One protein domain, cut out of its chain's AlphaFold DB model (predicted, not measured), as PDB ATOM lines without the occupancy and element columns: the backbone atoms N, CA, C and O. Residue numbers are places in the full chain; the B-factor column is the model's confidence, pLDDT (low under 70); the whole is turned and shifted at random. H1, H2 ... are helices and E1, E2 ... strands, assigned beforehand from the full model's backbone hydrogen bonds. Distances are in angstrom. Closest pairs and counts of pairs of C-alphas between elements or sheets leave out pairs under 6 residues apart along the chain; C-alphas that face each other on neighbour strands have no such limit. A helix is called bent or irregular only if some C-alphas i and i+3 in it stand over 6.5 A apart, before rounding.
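What this domain is: This is residues 27 to 183 of the 565 residues of a protein of Glarea lozoyensis (strain ATCC 74030 / MF5533) (UniProt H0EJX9). A long bent helix, H4, makes the spine of a loose model: H5 folds back alongside its first arm, H4a, and a small hairpin of strands E1 and E2 packs on its second arm, H4b. H3 lies far out between two long links, and residues 76 to 82, 132 to 138 and 149 to 157 stick out. The 157 printed residues, with five named helices and two named strands in the order H1 H2 H3 H4 E1 E2 H5, are mostly helix by class, though under half, 66, are in named elements. The radius of gyration of the C-alphas is 18.8 A and the spans are 60 by 47 by 29 A.

How they stand to each other: H1, residues 28 to 31, only just touches residues 88 to 92 of H4a, residues 83 to 98, with 3 pairs of C-alphas within 8 A; the closest, Trp 29 and Gln 92, are 6.9 A apart. H2, residues 38 to 41, touches H4b, residues 101 to 111; the closest C-alphas, Ile 41 and Arg 103, are 4.3 A apart. H3, residues 57 to 63, touches no helix and is irregular, with C-alphas 58 and 61 8.0 A apart. H4, one helix by its hydrogen bonds, is bent, with C-alphas 98 and 101 6.8 A apart and its arms at a steep tilt of 39 degrees. E1, residues 121 to 124, and E2, residues 159 to 162, form an antiparallel hairpin, with N 161 and O 122 within hydrogen-bond range at 2.9 A. The closest C-alphas of H4b and E2, Leu 102 and Ala 162, are 5.9 A apart. H5, residues 167 to 180, touches H4a at a shallow tilt of 12 degrees, opposite ways; the closest C-alphas, Ala 98 and Phe 167, are 5.4 A apart. H5 is only just irregular, with C-alphas 169 and 172 6.6 A apart. Each O i to N i+4 pair is within hydrogen-bond range in H4a and H4b, against 8 of 10 in H5 and 0 of 3 in H3, where 2 of 4 O i to N i+3 pairs are; H1 and H2 are too short for an O i to N i+4 pair.

Where its parts are: H1 begins at C-alpha 28, (-47.384, 2.516, 16.896). H4a is 22.4 A long, H4b 15.5 A and H5 19.9 A, ending at C-alpha 180, (-48.365, 17.111, 11.873).

The domain as a whole: The C-alphas farthest apart, Gly 78 and Asn 135, are 61.4 A apart. The printed part has no cut; the links H2 to H3, H3 to H4 and E1 to E2 are long. The pLDDT is under 70 at residues 45 to 69, 115 to 151, 156 and 164.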
ATOM      1  N   GLU A  27     -51.588   4.401  16.610       89.00
ATOM      2  CA  GLU A  27     -50.594   4.156  15.581       89.00
ATOM      3  C   GLU A  27     -49.213   4.027  16.232       89.00
ATOM      4  O   GLU A  27     -48.662   4.994  16.759       89.00
ATOM      5  N   ALA A  28     -48.629   2.826  16.189       89.44
ATOM      6  CA  ALA A  28     -47.384   2.516  16.896       89.44
ATOM      7  C   ALA A  28     -46.228   3.480  16.561       89.44
ATOM      8  O   ALA A  28     -45.474   3.861  17.456       89.44
ATOM      9  N   TRP A  29     -46.121   3.914  15.301       90.69
ATOM     10  CA  TRP A  29     -45.056   4.807  14.833       90.69
ATOM     11  C   TRP A  29     -45.093   6.199  15.490       90.69
ATOM     12  O   TRP A  29     -44.049   6.818  15.690       90.69
ATOM     13  N   ARG A  30     -46.274   6.679  15.904       90.50
ATOM     14  CA  ARG A  30     -46.435   7.978  16.584       90.50
ATOM     15  C   ARG A  30     -45.928   7.962  18.021       90.50
ATOM     16  O   ARG A  30     -45.634   9.013  18.573       90.50
ATOM     17  N   ASN A  31     -45.819   6.773  18.610       89.88
ATOM     18  CA  ASN A  31     -45.316   6.570  19.967       89.88
ATOM     19  C   ASN A  31     -43.812   6.251  19.996       89.88
ATOM     20  O   ASN A  31     -43.262   5.957  21.060       89.88
ATOM     21  N   LEU A  32     -43.140   6.234  18.838       89.31
ATOM     22  CA  LEU A  32     -41.702   6.000  18.791       89.31
ATOM     23  C   LEU A  32     -40.951   7.201  19.383       89.31
ATOM     24  O   LEU A  32     -41.311   8.348  19.094       89.31
ATOM     25  N   PRO A  33     -39.913   6.952  20.203       87.38
ATOM     26  CA  PRO A  33     -39.130   8.017  20.807       87.38
ATOM     27  C   PRO A  33     -38.343   8.784  19.749       87.38
ATOM     28  O   PRO A  33     -38.054   8.284  18.659       87.38
ATOM     29  N   GLU A  34     -37.976  10.002  20.119       82.75
ATOM     30  CA  GLU A  34     -37.163  10.903  19.309       82.75
ATOM     31  C   GLU A  34     -35.800  10.293  18.972       82.75
ATOM     32  O   GLU A  34     -35.424  10.247  17.808       82.75
ATOM     33  N   VAL A  35     -35.113   9.751  19.979       84.31
ATOM     34  CA  VAL A  35     -33.857   9.016  19.804       84.31
ATOM     35  C   VAL A  35     -34.174   7.536  19.550       84.31
ATOM     36  O   VAL A  35     -35.012   6.975  20.266       84.31
ATOM     37  N   PRO A  36     -33.541   6.869  18.566       87.00
ATOM     38  CA  PRO A  36     -33.808   5.465  18.273       87.00
ATOM     39  C   PRO A  36     -33.455   4.567  19.459       87.00
ATOM     40  O   PRO A  36     -32.430   4.741  20.118       87.00
ATOM     41  N   LYS A  37     -34.289   3.561  19.728       85.75
ATOM     42  CA  LYS A  37     -34.043   2.611  20.821       85.75
ATOM     43  C   LYS A  37     -32.889   1.670  20.487       85.75
ATOM     44  O   LYS A  37     -32.661   1.317  19.330       85.75
ATOM     45  N   LYS A  38     -32.277   1.090  21.528       83.88
ATOM     46  CA  LYS A  38     -31.311  -0.016  21.392       83.88
ATOM     47  C   LYS A  38     -31.822  -1.140  20.486       83.88
ATOM     48  O   LYS A  38     -31.046  -1.697  19.727       83.88
ATOM     49  N   SER A  39     -33.109  -1.484  20.553       84.06
ATOM     50  CA  SER A  39     -33.698  -2.533  19.711       84.06
ATOM     51  C   SER A  39     -33.758  -2.172  18.224       84.06
ATOM     52  O   SER A  39     -33.788  -3.079  17.400       84.06
ATOM     53  N   GLU A  40     -33.796  -0.878  17.885       86.56
ATOM     54  CA  GLU A  40     -33.800  -0.387  16.501       86.56
ATOM     55  C   GLU A  40     -32.381  -0.368  15.917       86.56
ATOM     56  O   GLU A  40     -32.197  -0.734  14.761       86.56
ATOM     57  N   ILE A  41     -31.373   0.000  16.715       85.88
ATOM     58  CA  ILE A  41     -29.957   0.054  16.293       85.88
ATOM     59  C   ILE A  41     -29.273  -1.318  16.421       85.88
ATOM     60  O   ILE A  41     -28.353  -1.655  15.684       85.88
ATOM     61  N   CYS A  42     -29.703  -2.144  17.369       83.75
ATOM     62  CA  CYS A  42     -29.096  -3.434  17.662       83.75
ATOM     63  C   CYS A  42     -30.167  -4.504  17.925       83.75
ATOM     64  O   CYS A  42     -30.377  -4.917  19.074       83.75
ATOM     65  N   PRO A  43     -30.873  -4.951  16.872       80.00
ATOM     66  CA  PRO A  43     -31.883  -5.989  17.004       80.00
ATOM     67  C   PRO A  43     -31.251  -7.330  17.409       80.00
ATOM     68  O   PRO A  43     -30.127  -7.652  17.031       80.00
ATOM     69  N   ASN A  44     -32.002  -8.159  18.141       70.62
ATOM     70  CA  ASN A  44     -31.587  -9.518  18.532       70.62
ATOM     71  C   ASN A  44     -31.689 -10.541  17.379       70.62
ATOM     72  O   ASN A  44     -31.786 -11.742  17.627       70.62
ATOM     73  N   VAL A  45     -31.746 -10.073  16.134       67.31
ATOM     74  CA  VAL A  45     -31.935 -10.890  14.933       67.31
ATOM     75  C   VAL A  45     -30.722 -10.682  14.041       67.31
ATOM     76  O   VAL A  45     -30.351  -9.539  13.768       67.31
ATOM     77  N   ASP A  46     -30.109 -11.777  13.599       63.50
ATOM     78  CA  ASP A  46     -29.021 -11.712  12.628       63.50
ATOM     79  C   ASP A  46     -29.568 -11.189  11.289       63.50
ATOM     80  O   ASP A  46     -30.610 -11.671  10.832       63.50
ATOM     81  N   PRO A  47     -28.906 -10.214  10.645       64.56
ATOM     82  CA  PRO A  47     -29.366  -9.713   9.362       64.56
ATOM     83  C   PRO A  47     -29.325 -10.810   8.302       64.56
ATOM     84  O   PRO A  47     -28.433 -11.663   8.270       64.56
ATOM     85  N   VAL A  48     -30.288 -10.746   7.392       60.38
ATOM     86  CA  VAL A  48     -30.346 -11.602   6.219       60.38
ATOM     87  C   VAL A  48     -29.268 -11.121   5.252       60.38
ATOM     88  O   VAL A  48     -29.389 -10.070   4.626       60.38
ATOM     89  N   VAL A  49     -28.188 -11.889   5.126       53.59
ATOM     90  CA  VAL A  49     -27.198 -11.672   4.066       53.59
ATOM     91  C   VAL A  49     -27.778 -12.261   2.785       53.59
ATOM     92  O   VAL A  49     -27.791 -13.483   2.606       53.59
ATOM     93  N   ALA A  50     -28.296 -11.409   1.902       47.28
ATOM     94  CA  ALA A  50     -28.688 -11.840   0.570       47.28
ATOM     95  C   ALA A  50     -27.426 -12.308  -0.173       47.28
ATOM     96  O   ALA A  50     -26.539 -11.519  -0.478       47.28
ATOM     97  N   LYS A  51     -27.304 -13.614  -0.443       38.75
ATOM     98  CA  LYS A  51     -26.278 -14.121  -1.362       38.75
ATOM     99  C   LYS A  51     -26.689 -13.743  -2.780       38.75
ATOM    100  O   LYS A  51     -27.466 -14.473  -3.390       38.75
ATOM    101  N   ILE A  52     -26.173 -12.635  -3.292       42.16
ATOM    102  CA  ILE A  52     -26.284 -12.295  -4.711       42.16
ATOM    103  C   ILE A  52     -24.992 -12.767  -5.393       42.16
ATOM    104  O   ILE A  52     -23.887 -12.562  -4.891       42.16
ATOM    105  N   GLU A  53     -25.129 -13.520  -6.487       39.91
ATOM    106  CA  GLU A  53     -23.990 -13.948  -7.302       39.91
ATOM    107  C   GLU A  53     -23.276 -12.701  -7.834       39.91
ATOM    108  O   GLU A  53     -23.933 -11.823  -8.379       39.91
ATOM    109  N   LYS A  54     -21.947 -12.621  -7.648       38.47
ATOM    110  CA  LYS A  54     -21.095 -11.491  -8.062       38.47
ATOM    111  C   LYS A  54     -21.495 -10.952  -9.444       38.47
ATOM    112  O   LYS A  54     -21.088 -11.508 -10.464       38.47
ATOM    113  N   GLN A  55     -22.231  -9.851  -9.452       42.97
ATOM    114  CA  GLN A  55     -22.416  -8.966 -10.594       42.97
ATOM    115  C   GLN A  55     -21.829  -7.598 -10.236       42.97
ATOM    116  O   GLN A  55     -21.639  -7.299  -9.065       42.97
ATOM    117  N   GLU A  56     -21.432  -6.880 -11.283       45.44
ATOM    118  CA  GLU A  56     -20.597  -5.670 -11.370       45.44
ATOM    119  C   GLU A  56     -20.501  -4.764 -10.120       45.44
ATOM    120  O   GLU A  56     -21.486  -4.480  -9.448       45.44
ATOM    121  N   ALA A  57     -19.293  -4.236  -9.868       44.97
ATOM    122  CA  ALA A  57     -18.904  -3.478  -8.666       44.97
ATOM    123  C   ALA A  57     -19.710  -2.190  -8.382       44.97
ATOM    124  O   ALA A  57     -19.532  -1.582  -7.333       44.97
ATOM    125  N   TRP A  58     -20.579  -1.746  -9.295       45.34
ATOM    126  CA  TRP A  58     -21.506  -0.634  -9.046       45.34
ATOM    127  C   TRP A  58     -22.708  -1.035  -8.168       45.34
ATOM    128  O   TRP A  58     -23.366  -0.154  -7.624       45.34
ATOM    129  N   ASN A  59     -22.964  -2.336  -7.973       45.91
ATOM    130  CA  ASN A  59     -24.065  -2.867  -7.153       45.91
ATOM    131  C   ASN A  59     -23.624  -3.346  -5.757       45.91
ATOM    132  O   ASN A  59     -24.349  -4.102  -5.111       45.91
ATOM    133  N   ASP A  60     -22.451  -2.934  -5.265       48.06
ATOM    134  CA  ASP A  60     -21.895  -3.446  -4.001       48.06
ATOM    135  C   ASP A  60     -22.809  -3.189  -2.778       48.06
ATOM    136  O   ASP A  60     -22.832  -4.012  -1.859       48.06
ATOM    137  N   TYR A  61     -23.663  -2.156  -2.815       50.69
ATOM    138  CA  TYR A  61     -24.701  -1.885  -1.802       50.69
ATOM    139  C   TYR A  61     -25.763  -2.999  -1.692       50.69
ATOM    140  O   TYR A  61     -26.431  -3.149  -0.671       50.69
ATOM    141  N   GLN A  62     -25.928  -3.841  -2.716       47.56
ATOM    142  CA  GLN A  62     -26.854  -4.979  -2.667       47.56
ATOM    143  C   GLN A  62     -26.340  -6.126  -1.779       47.56
ATOM    144  O   GLN A  62     -27.133  -6.986  -1.384       47.56
ATOM    145  N   ASN A  63     -25.046  -6.123  -1.427       51.03
ATOM    146  CA  ASN A  63     -24.441  -7.062  -0.478       51.03
ATOM    147  C   ASN A  63     -24.611  -6.628   0.989       51.03
ATOM    148  O   ASN A  63     -24.128  -7.315   1.895       51.03
ATOM    149  N   GLU A  64     -25.281  -5.501   1.236       55.84
ATOM    150  CA  GLU A  64     -25.492  -4.985   2.581       55.84
ATOM    151  C   GLU A  64     -26.380  -5.916   3.425       55.84
ATOM    152  O   GLU A  64     -27.332  -6.521   2.913       55.84
ATOM    153  N   PRO A  65     -26.102  -6.053   4.737       56.78
ATOM    154  CA  PRO A  65     -26.932  -6.852   5.626       56.78
ATOM    155  C   PRO A  65     -28.352  -6.273   5.690       56.78
ATOM    156  O   PRO A  65     -28.557  -5.183   6.226       56.78
ATOM    157  N   ARG A  66     -29.346  -7.017   5.191       60.97
ATOM    158  CA  ARG A  66     -30.749  -6.588   5.215       60.97
ATOM    159  C   ARG A  66     -31.414  -7.023   6.513       60.97
ATOM    160  O   ARG A  66     -31.318  -8.180   6.922       60.97
ATOM    161  N   TYR A  67     -32.130  -6.106   7.144       63.84
ATOM    162  CA  TYR A  67     -33.044  -6.424   8.234       63.84
ATOM    163  C   TYR A  67     -34.458  -6.439   7.649       63.84
ATOM    164  O   TYR A  67     -34.816  -5.536   6.902       63.84
ATOM    165  N   GLU A  68     -35.256  -7.474   7.929       60.03
ATOM    166  CA  GLU A  68     -36.662  -7.505   7.500       60.03
ATOM    167  C   GLU A  68     -37.491  -6.543   8.368       60.03
ATOM    168  O   GLU A  68     -38.167  -6.940   9.320       60.03
ATOM    169  N   THR A  69     -37.418  -5.254   8.062       65.69
ATOM    170  CA  THR A  69     -38.295  -4.221   8.608       65.69
ATOM    171  C   THR A  69     -39.590  -4.228   7.795       65.69
ATOM    172  O   THR A  69     -39.581  -4.052   6.579       65.69
ATOM    173  N   LYS A  70     -40.737  -4.479   8.446       80.19
ATOM    174  CA  LYS A  70     -42.059  -4.345   7.807       80.19
ATOM    175  C   LYS A  70     -42.369  -2.863   7.609       80.19
ATOM    176  O   LYS A  70     -43.021  -2.260   8.459       80.19
ATOM    177  N   LEU A  71     -41.875  -2.294   6.519       91.12
ATOM    178  CA  LEU A  71     -42.171  -0.926   6.118       91.12
ATOM    179  C   LEU A  71     -43.425  -0.886   5.233       91.12
ATOM    180  O   LEU A  71     -43.716  -1.859   4.533       91.12
ATOM    181  N   PRO A  72     -44.188   0.215   5.276       93.88
ATOM    182  CA  PRO A  72     -45.270   0.454   4.331       93.88
ATOM    183  C   PRO A  72     -44.723   0.729   2.924       93.88
ATOM    184  O   PRO A  72     -43.599   1.199   2.763       93.88
ATOM    185  N   GLU A  73     -45.536   0.448   1.909       93.94
ATOM    186  CA  GLU A  73     -45.238   0.809   0.519       93.94
ATOM    187  C   GLU A  73     -45.436   2.319   0.310       93.94
ATOM    188  O   GLU A  73     -46.348   2.914   0.894       93.94
ATOM    189  N   ASN A  74     -44.600   2.935  -0.527       96.06
ATOM    190  CA  ASN A  74     -44.759   4.333  -0.919       96.06
ATOM    191  C   ASN A  74     -45.601   4.417  -2.200       96.06
ATOM    192  O   ASN A  74     -45.176   3.972  -3.269       96.06
ATOM    193  N   ILE A  75     -46.801   4.986  -2.105       96.56
ATOM    194  CA  ILE A  75     -47.714   5.121  -3.242       96.56
ATOM    195  C   ILE A  75     -47.298   6.331  -4.085       96.56
ATOM    196  O   ILE A  75     -47.621   7.480  -3.777       96.56
ATOM    197  N   VAL A  76     -46.593   6.054  -5.182       95.88
ATOM    198  CA  VAL A  76     -46.180   7.058  -6.176       95.88
ATOM    199  C   VAL A  76     -47.269   7.306  -7.228       95.88
ATOM    200  O   VAL A  76     -47.381   8.406  -7.767       95.88
ATOM    201  N   GLU A  77     -48.103   6.310  -7.517       95.88
ATOM    202  CA  GLU A  77     -49.171   6.401  -8.517       95.88
ATOM    203  C   GLU A  77     -50.549   6.278  -7.862       95.88
ATOM    204  O   GLU A  77     -50.862   5.290  -7.199       95.88
ATOM    205  N   GLY A  78     -51.397   7.272  -8.102       96.12
ATOM    206  CA  GLY A  78     -52.740   7.391  -7.556       96.12
ATOM    207  C   GLY A  78     -52.819   8.136  -6.215       96.12
ATOM    208  O   GLY A  78     -51.809   8.566  -5.655       96.12
ATOM    209  N   PRO A  79     -54.050   8.321  -5.708       97.31
ATOM    210  CA  PRO A  79     -54.295   8.939  -4.412       97.31
ATOM    211  C   PRO A  79     -53.940   8.001  -3.260       97.31
ATOM    212  O   PRO A  79     -54.166   6.790  -3.321       97.31
ATOM    213  N   TRP A  80     -53.480   8.587  -2.159       97.62
ATOM    214  CA  TRP A  80     -53.346   7.882  -0.892       97.62
ATOM    215  C   TRP A  80     -54.719   7.577  -0.270       97.62
ATOM    216  O   TRP A  80     -55.655   8.357  -0.445       97.62
ATOM    217  N   PRO A  81     -54.876   6.477   0.494       96.50
ATOM    218  CA  PRO A  81     -56.163   6.144   1.113       96.50
ATOM    219  C   PRO A  81     -56.610   7.163   2.169       96.50
ATOM    220  O   PRO A  81     -57.804   7.426   2.329       96.50
ATOM    221  N   SER A  82     -55.652   7.725   2.903       95.25
ATOM    222  CA  SER A  82     -55.863   8.752   3.917       95.25
ATOM    223  C   SER A  82     -54.602   9.606   4.075       95.25
ATOM    224  O   SER A  82     -53.504   9.198   3.688       95.25
ATOM    225  N   ARG A  83     -54.740  10.795   4.674       93.69
ATOM    226  CA  ARG A  83     -53.570  11.613   5.040       93.69
ATOM    227  C   ARG A  83     -52.729  10.928   6.125       93.69
ATOM    228  O   ARG A  83     -51.522  11.125   6.173       93.69
ATOM    229  N   GLU A  84     -53.366  10.137   6.989       93.31
ATOM    230  CA  GLU A  84     -52.717   9.389   8.061       93.31
ATOM    231  C   GLU A  84     -51.804   8.292   7.492       93.31
ATOM    232  O   GLU A  84     -50.675   8.139   7.960       93.31
ATOM    233  N   ASP A  85     -52.261   7.583   6.454       95.50
ATOM    234  CA  ASP A  85     -51.458   6.585   5.737       95.50
ATOM    235  C   ASP A  85     -50.284   7.243   5.006       95.50
ATOM    236  O   ASP A  85     -49.162   6.748   5.081       95.50
ATOM    237  N   TYR A  86     -50.527   8.392   4.371       97.19
ATOM    238  CA  TYR A  86     -49.504   9.170   3.673       97.19
ATOM    239  C   TYR A  86     -48.380   9.632   4.616       97.19
ATOM    240  O   TYR A  86     -47.218   9.269   4.436       97.19
ATOM    241  N   ILE A  87     -48.715  10.370   5.680       96.31
ATOM    242  CA  ILE A  87     -47.724  10.870   6.651       96.31
ATOM    243  C   ILE A  87     -47.045   9.700   7.378       96.31
ATOM    244  O   ILE A  87     -45.827   9.706   7.573       96.31
ATOM    245  N   GLY A  88     -47.815   8.678   7.763       95.69
ATOM    246  CA  GLY A  88     -47.300   7.513   8.473       95.69
ATOM    247  C   GLY A  88     -46.348   6.660   7.637       95.69
ATOM    248  O   GLY A  88     -45.393   6.110   8.193       95.69
ATOM    249  N   ALA A  89     -46.567   6.556   6.323       96.31
ATOM    250  CA  ALA A  89     -45.656   5.856   5.428       96.31
ATOM    251  C   ALA A  89     -44.315   6.583   5.309       96.31
ATOM    252  O   ALA A  89     -43.275   5.988   5.600       96.31
ATOM    253  N   HIS A  90     -44.347   7.884   5.007       96.56
ATOM    254  CA  HIS A  90     -43.133   8.694   4.916       96.56
ATOM    255  C   HIS A  90     -42.351   8.724   6.234       96.56
ATOM    256  O   HIS A  90     -41.135   8.561   6.207       96.56
ATOM    257  N   TYR A  91     -43.018   8.843   7.390       96.00
ATOM    258  CA  TYR A  91     -42.335   8.777   8.686       96.00
ATOM    259  C   TYR A  91     -41.577   7.457   8.874       96.00
ATOM    260  O   TYR A  91     -40.415   7.460   9.277       96.00
ATOM    261  N   GLN A  92     -42.229   6.321   8.614       95.38
ATOM    262  CA  GLN A  92     -41.635   5.008   8.869       95.38
ATOM    263  C   GLN A  92     -40.447   4.732   7.945       95.38
ATOM    264  O   GLN A  92     -39.429   4.225   8.414       95.38
ATOM    265  N   ILE A  93     -40.556   5.099   6.666       95.25
ATOM    266  CA  ILE A  93     -39.474   4.909   5.695       95.25
ATOM    267  C   ILE A  93     -38.302   5.857   6.002       95.25
ATOM    268  O   ILE A  93     -37.163   5.405   6.048       95.25
ATOM    269  N   LEU A  94     -38.561   7.134   6.312       93.69
ATOM    270  CA  LEU A  94     -37.511   8.089   6.701       93.69
ATOM    271  C   LEU A  94     -36.823   7.717   8.016       93.69
ATOM    272  O   LEU A  94     -35.621   7.923   8.170       93.69
ATOM    273  N   ARG A  95     -37.563   7.159   8.982       93.88
ATOM    274  CA  ARG A  95     -36.960   6.670  10.225       93.88
ATOM    275  C   ARG A  95     -36.026   5.502   9.943       93.88
ATOM    276  O   ARG A  95     -34.960   5.437  10.547       93.88
ATOM    277  N   GLU A  96     -36.396   4.604   9.034       92.69
ATOM    278  CA  GLU A  96     -35.486   3.546   8.607       92.69
ATOM    279  C   GLU A  96     -34.256   4.118   7.899       92.69
ATOM    280  O   GLU A  96     -33.146   3.717   8.240       92.69
ATOM    281  N   ASP A  97     -34.432   5.082   6.993       91.75
ATOM    282  CA  ASP A  97     -33.322   5.737   6.294       91.75
ATOM    283  C   ASP A  97     -32.305   6.363   7.263       91.75
ATOM    284  O   ASP A  97     -31.096   6.220   7.101       91.75
ATOM    285  N   ALA A  98     -32.797   6.980   8.341       89.44
ATOM    286  CA  ALA A  98     -31.958   7.590   9.366       89.44
ATOM    287  C   ALA A  98     -31.297   6.568  10.314       89.44
ATOM    288  O   ALA A  98     -30.211   6.817  10.839       89.44
ATOM    289  N   VAL A  99     -31.943   5.427  10.582       90.25
ATOM    290  CA  VAL A  99     -31.507   4.464  11.614       90.25
ATOM    291  C   VAL A  99     -30.693   3.303  11.045       90.25
ATOM    292  O   VAL A  99     -29.820   2.768  11.734       90.25
ATOM    293  N   ALA A 100     -30.954   2.881   9.811       88.50
ATOM    294  CA  ALA A 100     -30.281   1.733   9.216       88.50
ATOM    295  C   ALA A 100     -28.753   1.910   9.082       88.50
ATOM    296  O   ALA A 100     -28.051   0.942   9.396       88.50
ATOM    297  N   PRO A 101     -28.200   3.096   8.742       85.94
ATOM    298  CA  PRO A 101     -26.750   3.305   8.748       85.94
ATOM    299  C   PRO A 101     -26.130   3.070  10.133       85.94
ATOM    300  O   PRO A 101     -25.184   2.293  10.263       85.94
ATOM    301  N   LEU A 102     -26.734   3.614  11.200       85.75
ATOM    302  CA  LEU A 102     -26.299   3.365  12.583       85.75
ATOM    303  C   LEU A 102     -26.351   1.870  12.934       85.75
ATOM    304  O   LEU A 102     -25.424   1.318  13.532       85.75
ATOM    305  N   ARG A 103     -27.435   1.191  12.539       87.62
ATOM    306  CA  ARG A 103     -27.615  -0.252  12.754       87.62
ATOM    307  C   ARG A 103     -26.542  -1.072  12.037       87.62
ATOM    308  O   ARG A 103     -26.046  -2.055  12.595       87.62
ATOM    309  N   ARG A 104     -26.181  -0.689  10.812       81.62
ATOM    310  CA  ARG A 104     -25.125  -1.333  10.021       81.62
ATOM    311  C   ARG A 104     -23.776  -1.199  10.714       81.62
ATOM    312  O   ARG A 104     -23.153  -2.223  10.983       81.62
ATOM    313  N   VAL A 105     -23.398   0.022  11.081       81.25
ATOM    314  CA  VAL A 105     -22.125   0.327  11.745       81.25
ATOM    315  C   VAL A 105     -21.951  -0.468  13.041       81.25
ATOM    316  O   VAL A 105     -20.936  -1.133  13.244       81.25
ATOM    317  N   VAL A 106     -22.985  -0.516  13.888       83.81
ATOM    318  CA  VAL A 106     -22.953  -1.314  15.126       83.81
ATOM    319  C   VAL A 106     -22.852  -2.817  14.838       83.81
ATOM    320  O   VAL A 106     -22.159  -3.546  15.550       83.81
ATOM    321  N   SER A 107     -23.547  -3.310  13.812       82.25
ATOM    322  CA  SER A 107     -23.500  -4.722  13.408       82.25
ATOM    323  C   SER A 107     -22.116  -5.129  12.902       82.25
ATOM    324  O   SER A 107     -21.610  -6.194  13.258       82.25
ATOM    325  N   GLU A 108     -21.498  -4.280  12.090       78.50
ATOM    326  CA  GLU A 108     -20.183  -4.498  11.502       78.50
ATOM    327  C   GLU A 108     -19.078  -4.467  12.557       78.50
ATOM    328  O   GLU A 108     -18.328  -5.440  12.675       78.50
ATOM    329  N   PHE A 109     -19.091  -3.461  13.435       81.12
ATOM    330  CA  PHE A 109     -18.178  -3.396  14.574       81.12
ATOM    331  C   PHE A 109     -18.295  -4.631  15.484       81.12
ATOM    332  O   PHE A 109     -17.297  -5.182  15.941       81.12
ATOM    333  N   LYS A 110     -19.509  -5.158  15.698       80.69
ATOM    334  CA  LYS A 110     -19.704  -6.412  16.451       80.69
ATOM    335  C   LYS A 110     -19.102  -7.640  15.769       80.69
ATOM    336  O   LYS A 110     -18.655  -8.550  16.470       80.69
ATOM    337  N   ARG A 111     -19.114  -7.707  14.432       80.00
ATOM    338  CA  ARG A 111     -18.473  -8.802  13.676       80.00
ATOM    339  C   ARG A 111     -16.956  -8.666  13.663       80.00
ATOM    340  O   ARG A 111     -16.261  -9.682  13.695       80.00
ATOM    341  N   HIS A 112     -16.460  -7.433  13.656       78.88
ATOM    342  CA  HIS A 112     -15.042  -7.110  13.588       78.88
ATOM    343  C   HIS A 112     -14.630  -6.129  14.702       78.88
ATOM    344  O   HIS A 112     -14.269  -4.997  14.408       78.88
ATOM    345  N   PRO A 113     -14.577  -6.554  15.984       75.88
ATOM    346  CA  PRO A 113     -14.311  -5.650  17.118       75.88
ATOM    347  C   PRO A 113     -12.922  -4.993  17.130       75.88
ATOM    348  O   PRO A 113     -12.630  -4.164  17.983       75.88
ATOM    349  N   HIS A 114     -12.039  -5.420  16.228       73.62
ATOM    350  CA  HIS A 114     -10.686  -4.895  16.061       73.62
ATOM    351  C   HIS A 114     -10.530  -4.102  14.757       73.62
ATOM    352  O   HIS A 114      -9.400  -3.874  14.326       73.62
ATOM    353  N   MET A 115     -11.637  -3.755  14.089       69.88
ATOM    354  CA  MET A 115     -11.596  -2.919  12.893       69.88
ATOM    355  C   MET A 115     -11.082  -1.515  13.227       69.88
ATOM    356  O   MET A 115     -11.331  -0.988  14.311       69.88
ATOM    357  N   VAL A 116     -10.332  -0.942  12.288       66.12
ATOM    358  CA  VAL A 116      -9.911   0.468  12.292       66.12
ATOM    359  C   VAL A 116     -10.875   1.230  11.370       66.12
ATOM    360  O   VAL A 116     -11.714   0.597  10.733       66.12
ATOM    361  N   GLU A 117     -10.784   2.558  11.314       63.38
ATOM    362  CA  GLU A 117     -11.561   3.379  10.376       63.38
ATOM    363  C   GLU A 117     -11.522   2.838   8.935       63.38
ATOM    364  O   GLU A 117     -10.466   2.423   8.446       63.38
ATOM    365  N   ASP A 118     -12.666   2.896   8.254       61.62
ATOM    366  CA  ASP A 118     -12.827   2.592   6.831       61.62
ATOM    367  C   ASP A 118     -13.712   3.650   6.135       61.62
ATOM    368  O   ASP A 118     -13.930   4.741   6.671       61.62
ATOM    369  N   SER A 119     -14.165   3.389   4.903       57.94
ATOM    370  CA  SER A 119     -14.986   4.342   4.140       57.94
ATOM    371  C   SER A 119     -16.352   4.616   4.776       57.94
ATOM    372  O   SER A 119     -16.883   5.710   4.615       57.94
ATOM    373  N   ASP A 120     -16.902   3.655   5.517       59.22
ATOM    374  CA  ASP A 120     -18.289   3.670   5.981       59.22
ATOM    375  C   ASP A 120     -18.374   3.914   7.499       59.22
ATOM    376  O   ASP A 120     -19.384   4.414   8.009       59.22
ATOM    377  N   ILE A 121     -17.308   3.576   8.232       67.88
ATOM    378  CA  ILE A 121     -17.256   3.534   9.691       67.88
ATOM    379  C   ILE A 121     -16.039   4.296  10.206       67.88
ATOM    380  O   ILE A 121     -14.889   4.010   9.870       67.88
ATOM    381  N   ALA A 122     -16.298   5.221  11.127       58.88
ATOM    382  CA  ALA A 122     -15.268   5.827  11.955       58.88
ATOM    383  C   ALA A 122     -15.285   5.193  13.351       58.88
ATOM    384  O   ALA A 122     -16.323   5.135  14.015       58.88
ATOM    385  N   VAL A 123     -14.118   4.761  13.826       56.91
ATOM    386  CA  VAL A 123     -13.889   4.527  15.254       56.91
ATOM    387  C   VAL A 123     -13.255   5.796  15.793       56.91
ATOM    388  O   VAL A 123     -12.076   6.052  15.556       56.91
ATOM    389  N   VAL A 124     -14.041   6.611  16.492       58.06
ATOM    390  CA  VAL A 124     -13.561   7.919  16.939       58.06
ATOM    391  C   VAL A 124     -12.616   7.726  18.116       58.06
ATOM    392  O   VAL A 124     -13.032   7.551  19.261       58.06
ATOM    393  N   ALA A 125     -11.321   7.744  17.809       43.38
ATOM    394  CA  ALA A 125     -10.254   7.570  18.786       43.38
ATOM    395  C   ALA A 125     -10.002   8.838  19.627       43.38
ATOM    396  O   ALA A 125      -9.561   8.733  20.770       43.38
ATOM    397  N   ALA A 126     -10.270  10.029  19.072       44.34
ATOM    398  CA  ALA A 126     -10.171  11.331  19.735       44.34
ATOM    399  C   ALA A 126     -10.860  12.421  18.885       44.34
ATOM    400  O   ALA A 126     -10.812  12.344  17.660       44.34
ATOM    401  N   ARG A 127     -11.424  13.470  19.504       49.59
ATOM    402  CA  ARG A 127     -11.833  14.717  18.817       49.59
ATOM    403  C   ARG A 127     -11.023  15.913  19.353       49.59
ATOM    404  O   ARG A 127     -11.450  16.526  20.331       49.59
ATOM    405  N   PRO A 128      -9.822  16.216  18.817       45.84
ATOM    406  CA  PRO A 128      -9.044  17.394  19.207       45.84
ATOM    407  C   PRO A 128      -9.337  18.567  18.252       45.84
ATOM    408  O   PRO A 128      -9.766  18.347  17.133       45.84
ATOM    409  N   LEU A 129      -9.060  19.822  18.598       47.19
ATOM    410  CA  LEU A 129      -7.698  20.186  18.995       47.19
ATOM    411  C   LEU A 129      -7.533  21.015  20.265       47.19
ATOM    412  O   LEU A 129      -6.491  20.881  20.907       47.19
ATOM    413  N   GLU A 130      -8.529  21.772  20.703       43.50
ATOM    414  CA  GLU A 130      -8.395  22.625  21.894       43.50
ATOM    415  C   GLU A 130      -9.242  22.121  23.079       43.50
ATOM    416  O   GLU A 130      -8.824  22.234  24.232       43.50
ATOM    417  N   GLY A 131     -10.347  21.406  22.824       46.78
ATOM    418  CA  GLY A 131     -11.196  20.770  23.852       46.78
ATOM    419  C   GLY A 131     -10.578  19.550  24.559       46.78
ATOM    420  O   GLY A 131     -10.924  19.244  25.697       46.78
ATOM    421  N   LEU A 132      -9.584  18.900  23.943       49.38
ATOM    422  CA  LEU A 132      -8.759  17.863  24.586       49.38
ATOM    423  C   LEU A 132      -7.617  18.434  25.450       49.38
ATOM    424  O   LEU A 132      -6.927  17.668  26.120       49.38
ATOM    425  N   GLN A 133      -7.398  19.756  25.450       45.22
ATOM    426  CA  GLN A 133      -6.318  20.400  26.214       45.22
ATOM    427  C   GLN A 133      -6.742  20.864  27.620       45.22
ATOM    428  O   GLN A 133      -5.915  21.376  28.378       45.22
ATOM    429  N   GLN A 134      -8.008  20.675  28.003       56.75
ATOM    430  CA  GLN A 134      -8.481  20.952  29.362       56.75
ATOM    431  C   GLN A 134      -8.151  19.809  30.331       56.75
ATOM    432  O   GLN A 134      -7.929  18.671  29.922       56.75
ATOM    433  N   ASN A 135      -8.119  20.107  31.636       45.47
ATOM    434  CA  ASN A 135      -7.874  19.109  32.676       45.47
ATOM    435  C   ASN A 135      -9.011  19.089  33.723       45.47
ATOM    436  O   ASN A 135      -9.039  19.975  34.583       45.47
ATOM    437  N   PRO A 136      -9.909  18.084  33.701       44.44
ATOM    438  CA  PRO A 136      -9.984  16.993  32.723       44.44
ATOM    439  C   PRO A 136     -10.671  17.430  31.412       44.44
ATOM    440  O   PRO A 136     -11.516  18.326  31.449       44.44
ATOM    441  N   PRO A 137     -10.344  16.798  30.274       47.31
ATOM    442  CA  PRO A 137     -11.087  16.991  29.033       47.31
ATOM    443  C   PRO A 137     -12.523  16.476  29.208       47.31
ATOM    444  O   PRO A 137     -12.737  15.452  29.862       47.31
ATOM    445  N   GLN A 138     -13.505  17.188  28.654       48.88
ATOM    446  CA  GLN A 138     -14.926  16.844  28.772       48.88
ATOM    447  C   GLN A 138     -15.574  16.800  27.388       48.88
ATOM    448  O   GLN A 138     -15.318  17.657  26.548       48.88
ATOM    449  N   VAL A 139     -16.402  15.781  27.171       49.03
ATOM    450  CA  VAL A 139     -17.305  15.656  26.025       49.03
ATOM    451  C   VAL A 139     -18.709  15.548  26.603       49.03
ATOM    452  O   VAL A 139     -18.930  14.744  27.511       49.03
ATOM    453  N   ASP A 140     -19.639  16.347  26.086       47.41
ATOM    454  CA  ASP A 140     -21.042  16.255  26.469       47.41
ATOM    455  C   ASP A 140     -21.686  15.085  25.725       47.41
ATOM    456  O   ASP A 140     -21.715  15.024  24.496       47.41
ATOM    457  N   LEU A 141     -22.184  14.126  26.491       53.75
ATOM    458  CA  LEU A 141     -22.964  13.008  25.987       53.75
ATOM    459  C   LEU A 141     -24.437  13.299  26.284       53.75
ATOM    460  O   LEU A 141     -24.789  13.716  27.389       53.75
ATOM    461  N   PHE A 142     -25.301  13.095  25.295       49.34
ATOM    462  CA  PHE A 142     -26.745  13.246  25.449       49.34
ATOM    463  C   PHE A 142     -27.411  11.875  25.358       49.34
ATOM    464  O   PHE A 142     -27.184  11.124  24.409       49.34
ATOM    465  N   TRP A 143     -28.240  11.542  26.346       54.97
ATOM    466  CA  TRP A 143     -28.982  10.283  26.386       54.97
ATOM    467  C   TRP A 143     -30.455  10.540  26.097       54.97
ATOM    468  O   TRP A 143     -31.054  11.453  26.658       54.97
ATOM    469  N   GLY A 144     -31.048   9.699  25.248       49.81
ATOM    470  CA  GLY A 144     -32.484   9.757  24.964       49.81
ATOM    471  C   GLY A 144     -33.370   9.413  26.172       49.81
ATOM    472  O   GLY A 144     -34.495   9.898  26.243       49.81
ATOM    473  N   ASP A 145     -32.868   8.605  27.113       57.03
ATOM    474  CA  ASP A 145     -33.502   8.286  28.402       57.03
ATOM    475  C   ASP A 145     -32.401   8.037  29.455       57.03
ATOM    476  O   ASP A 145     -31.497   7.221  29.243       57.03
ATOM    477  N   ASP A 146     -32.460   8.738  30.590       55.03
ATOM    478  CA  ASP A 146     -31.493   8.639  31.693       55.03
ATOM    479  C   ASP A 146     -31.593   7.310  32.463       55.03
ATOM    480  O   ASP A 146     -30.692   6.947  33.220       55.03
ATOM    481  N   LYS A 147     -32.673   6.549  32.250       60.00
ATOM    482  CA  LYS A 147     -32.915   5.245  32.883       60.00
ATOM    483  C   LYS A 147     -32.416   4.066  32.058       60.00
ATOM    484  O   LYS A 147     -32.269   2.975  32.611       60.00
ATOM    485  N   ASP A 148     -32.151   4.266  30.768       56.03
ATOM    486  CA  ASP A 148     -31.792   3.186  29.842       56.03
ATOM    487  C   ASP A 148     -30.297   2.820  29.875       56.03
ATOM    488  O   ASP A 148     -29.894   1.817  29.274       56.03
ATOM    489  N   THR A 149     -29.462   3.561  30.620       55.44
ATOM    490  CA  THR A 149     -28.017   3.286  30.682       55.44
ATOM    491  C   THR A 149     -27.387   3.663  32.022       55.44
ATOM    492  O   THR A 149     -27.475   4.803  32.463       55.44
ATOM    493  N   VAL A 150     -26.682   2.717  32.650       59.41
ATOM    494  CA  VAL A 150     -25.721   3.009  33.725       59.41
ATOM    495  C   VAL A 150     -24.373   3.227  33.050       59.41
ATOM    496  O   VAL A 150     -23.791   2.272  32.543       59.41
ATOM    497  N   PHE A 151     -23.907   4.474  32.991       66.44
ATOM    498  CA  PHE A 151     -22.554   4.774  32.529       66.44
ATOM    499  C   PHE A 151     -21.579   4.478  33.669       66.44
ATOM    500  O   PHE A 151     -21.641   5.124  34.719       66.44
ATOM    501  N   ASP A 152     -20.715   3.482  33.490       72.62
ATOM    502  CA  ASP A 152     -19.639   3.195  34.430       72.62
ATOM    503  C   ASP A 152     -18.366   3.894  33.934       72.62
ATOM    504  O   ASP A 152     -17.718   3.398  33.017       72.62
ATOM    505  N   PRO A 153     -17.955   5.027  34.528       70.00
ATOM    506  CA  PRO A 153     -16.771   5.760  34.079       70.00
ATOM    507  C   PRO A 153     -15.460   4.978  34.265       70.00
ATOM    508  O   PRO A 153     -14.405   5.465  33.865       70.00
ATOM    509  N   SER A 154     -15.495   3.811  34.917       74.06
ATOM    510  CA  SER A 154     -14.350   2.905  35.018       74.06
ATOM    511  C   SER A 154     -14.246   1.907  33.859       74.06
ATOM    512  O   SER A 154     -13.210   1.251  33.733       74.06
ATOM    513  N   GLU A 155     -15.272   1.806  33.009       74.25
ATOM    514  CA  GLU A 155     -15.250   0.990  31.798       74.25
ATOM    515  C   GLU A 155     -14.699   1.770  30.595       74.25
ATOM    516  O   GLU A 155     -14.856   2.985  30.468       74.25
ATOM    517  N   GLU A 156     -14.022   1.053  29.697       69.81
ATOM    518  CA  GLU A 156     -13.535   1.606  28.436       69.81
ATOM    519  C   GLU A 156     -14.655   1.544  27.393       69.81
ATOM    520  O   GLU A 156     -15.163   0.466  27.072       69.81
ATOM    521  N   TYR A 157     -15.038   2.704  26.858       72.62
ATOM    522  CA  TYR A 157     -16.051   2.820  25.813       72.62
ATOM    523  C   TYR A 157     -15.402   3.156  24.477       72.62
ATOM    524  O   TYR A 157     -14.484   3.970  24.400       72.62
ATOM    525  N   ILE A 158     -15.928   2.552  23.414       72.19
ATOM    526  CA  ILE A 158     -15.530   2.836  22.037       72.19
ATOM    527  C   ILE A 158     -16.684   3.575  21.369       72.19
ATOM    528  O   ILE A 158     -17.813   3.078  21.363       72.19
ATOM    529  N   MET A 159     -16.398   4.751  20.812       75.81
ATOM    530  CA  MET A 159     -17.362   5.487  20.003       75.81
ATOM    531  C   MET A 159     -17.263   5.029  18.551       75.81
ATOM    532  O   MET A 159     -16.176   4.997  17.972       75.81
ATOM    533  N   VAL A 160     -18.410   4.678  17.979       74.62
ATOM    534  CA  VAL A 160     -18.523   4.254  16.585       74.62
ATOM    535  C   VAL A 160     -19.472   5.210  15.872       74.62
ATOM    536  O   VAL A 160     -20.556   5.491  16.381       74.62
ATOM    537  N   GLU A 161     -19.052   5.709  14.716       76.19
ATOM    538  CA  GLU A 161     -19.744   6.733  13.937       76.19
ATOM    539  C   GLU A 161     -20.009   6.230  12.511       76.19
ATOM    540  O   GLU A 161     -19.134   5.629  11.883       76.19
ATOM    541  N   ALA A 162     -21.228   6.458  12.016       76.56
ATOM    542  CA  ALA A 162     -21.580   6.213  10.621       76.56
ATOM    543  C   ALA A 162     -21.126   7.403   9.776       76.56
ATOM    544  O   ALA A 162     -21.539   8.525  10.046       76.56
ATOM    545  N   ARG A 163     -20.290   7.167   8.758       70.44
ATOM    546  CA  ARG A 163     -19.787   8.240   7.878       70.44
ATOM    547  C   ARG A 163     -20.780   8.645   6.789       70.44
ATOM    548  O   ARG A 163     -20.650   9.717   6.214       70.44
ATOM    549  N   SER A 164     -21.767   7.797   6.509       67.31
ATOM    550  CA  SER A 164     -22.734   8.005   5.432       67.31
ATOM    551  C   SER A 164     -23.984   8.784   5.837       67.31
ATOM    552  O   SER A 164     -24.729   9.185   4.950       67.31
ATOM    553  N   SER A 165     -24.260   8.983   7.133       70.81
ATOM    554  CA  SER A 165     -25.453   9.719   7.565       70.81
ATOM    555  C   SER A 165     -25.346  10.311   8.971       70.81
ATOM    556  O   SER A 165     -24.631   9.803   9.835       70.81
ATOM    557  N   TYR A 166     -26.130  11.364   9.218       72.75
ATOM    558  CA  TYR A 166     -26.225  12.044  10.508       72.75
ATOM    559  C   TYR A 166     -27.680  12.062  11.005       72.75
ATOM    560  O   TYR A 166     -28.539  12.737  10.444       72.75
ATOM    561  N   PHE A 167     -27.981  11.297  12.064       80.06
ATOM    562  CA  PHE A 167     -29.362  11.114  12.551       80.06
ATOM    563  C   PHE A 167     -30.031  12.419  13.004       80.06
ATOM    564  O   PHE A 167     -31.236  12.591  12.825       80.06
ATOM    565  N   GLU A 168     -29.264  13.330  13.596       73.50
ATOM    566  CA  GLU A 168     -29.780  14.585  14.143       73.50
ATOM    567  C   GLU A 168     -30.415  15.469  13.055       73.50
ATOM    568  O   GLU A 168     -31.471  16.060  13.296       73.50
ATOM    569  N   ALA A 169     -29.875  15.444  11.830       70.94
ATOM    570  CA  ALA A 169     -30.474  16.117  10.676       70.94
ATOM    571  C   ALA A 169     -31.893  15.589  10.368       70.94
ATOM    572  O   ALA A 169     -32.800  16.350  10.024       70.94
ATOM    573  N   SER A 170     -32.127  14.288  10.568       82.19
ATOM    574  CA  SER A 170     -33.432  13.640  10.362       82.19
ATOM    575  C   SER A 170     -34.362  13.745  11.576       82.19
ATOM    576  O   SER A 170     -35.584  13.669  11.422       82.19
ATOM    577  N   ARG A 171     -33.826  13.941  12.790       83.81
ATOM    578  CA  ARG A 171     -34.598  13.994  14.045       83.81
ATOM    579  C   ARG A 171     -35.726  15.013  13.963       83.81
ATOM    580  O   ARG A 171     -36.884  14.675  14.205       83.81
ATOM    581  N   HIS A 172     -35.402  16.243  13.579       84.06
ATOM    582  CA  HIS A 172     -36.375  17.331  13.489       84.06
ATOM    583  C   HIS A 172     -37.487  17.046  12.476       84.06
ATOM    584  O   HIS A 172     -38.650  17.354  12.735       84.06
ATOM    585  N   MET A 173     -37.149  16.416  11.349       87.19
ATOM    586  CA  MET A 173     -38.118  16.011  10.331       87.19
ATOM    587  C   MET A 173     -39.091  14.962  10.881       87.19
ATOM    588  O   MET A 173     -40.307  15.117  10.766       87.19
ATOM    589  N   LEU A 174     -38.575  13.928  11.550       91.69
ATOM    590  CA  LEU A 174     -39.390  12.885  12.175       91.69
ATOM    591  C   LEU A 174     -40.323  13.460  13.252       91.69
ATOM    592  O   LEU A 174     -41.501  13.098  13.315       91.69
ATOM    593  N   GLU A 175     -39.829  14.390  14.069       89.06
ATOM    594  CA  GLU A 175     -40.646  15.089  15.064       89.06
ATOM    595  C   GLU A 175     -41.754  15.931  14.425       89.06
ATOM    596  O   GLU A 175     -42.896  15.915  14.899       89.06
ATOM    597  N   ALA A 176     -41.437  16.649  13.344       90.31
ATOM    598  CA  ALA A 176     -42.402  17.448  12.603       90.31
ATOM    599  C   ALA A 176     -43.522  16.573  12.019       90.31
ATOM    600  O   ALA A 176     -44.692  16.918  12.172       90.31
ATOM    601  N   LEU A 177     -43.196  15.410  11.444       93.12
ATOM    602  CA  LEU A 177     -44.181  14.453  10.923       93.12
ATOM    603  C   LEU A 177     -45.091  13.882  12.026       93.12
ATOM    604  O   LEU A 177     -46.303  13.784  11.835       93.12
ATOM    605  N   GLN A 178     -44.544  13.554  13.203       92.50
ATOM    606  CA  GLN A 178     -45.356  13.127  14.353       92.50
ATOM    607  C   GLN A 178     -46.305  14.233  14.825       92.50
ATOM    608  O   GLN A 178     -47.473  13.965  15.118       92.50
ATOM    609  N   LYS A 179     -45.813  15.477  14.888       90.00
ATOM    610  CA  LYS A 179     -46.608  16.648  15.268       90.00
ATOM    611  C   LYS A 179     -47.705  16.954  14.245       90.00
ATOM    612  O   LYS A 179     -48.823  17.282  14.629       90.00
ATOM    613  N   LEU A 180     -47.423  16.812  12.954       91.31
ATOM    614  CA  LEU A 180     -48.365  17.111  11.873       91.31
ATOM    615  C   LEU A 180     -49.671  16.310  11.987       91.31
ATOM    616  O   LEU A 180     -50.737  16.790  11.612       91.31
ATOM    617  N   MET A 181     -49.612  15.125  12.600       90.69
ATOM    618  CA  MET A 181     -50.779  14.286  12.893       90.69
ATOM    619  C   MET A 181     -51.696  14.825  14.001       90.69
ATOM    620  O   MET A 181     -52.776  14.274  14.227       90.69
ATOM    621  N   THR A 182     -51.277  15.853  14.740       88.50
ATOM    622  CA  THR A 182     -52.128  16.581  15.693       88.50
ATOM    623  C   THR A 182     -52.639  17.902  15.129       88.50
ATOM    624  O   THR A 182     -53.384  18.609  15.803       88.50
ATOM    625  N   GLU A 183     -52.249  18.239  13.903       89.12
ATOM    626  CA  GLU A 183     -52.580  19.486  13.228       89.12
ATOM    627  C   GLU A 183     -53.405  19.198  11.964       89.12
ATOM    628  O   GLU A 183     -53.652  18.053  11.564       89.12
TER     629      GLU A 183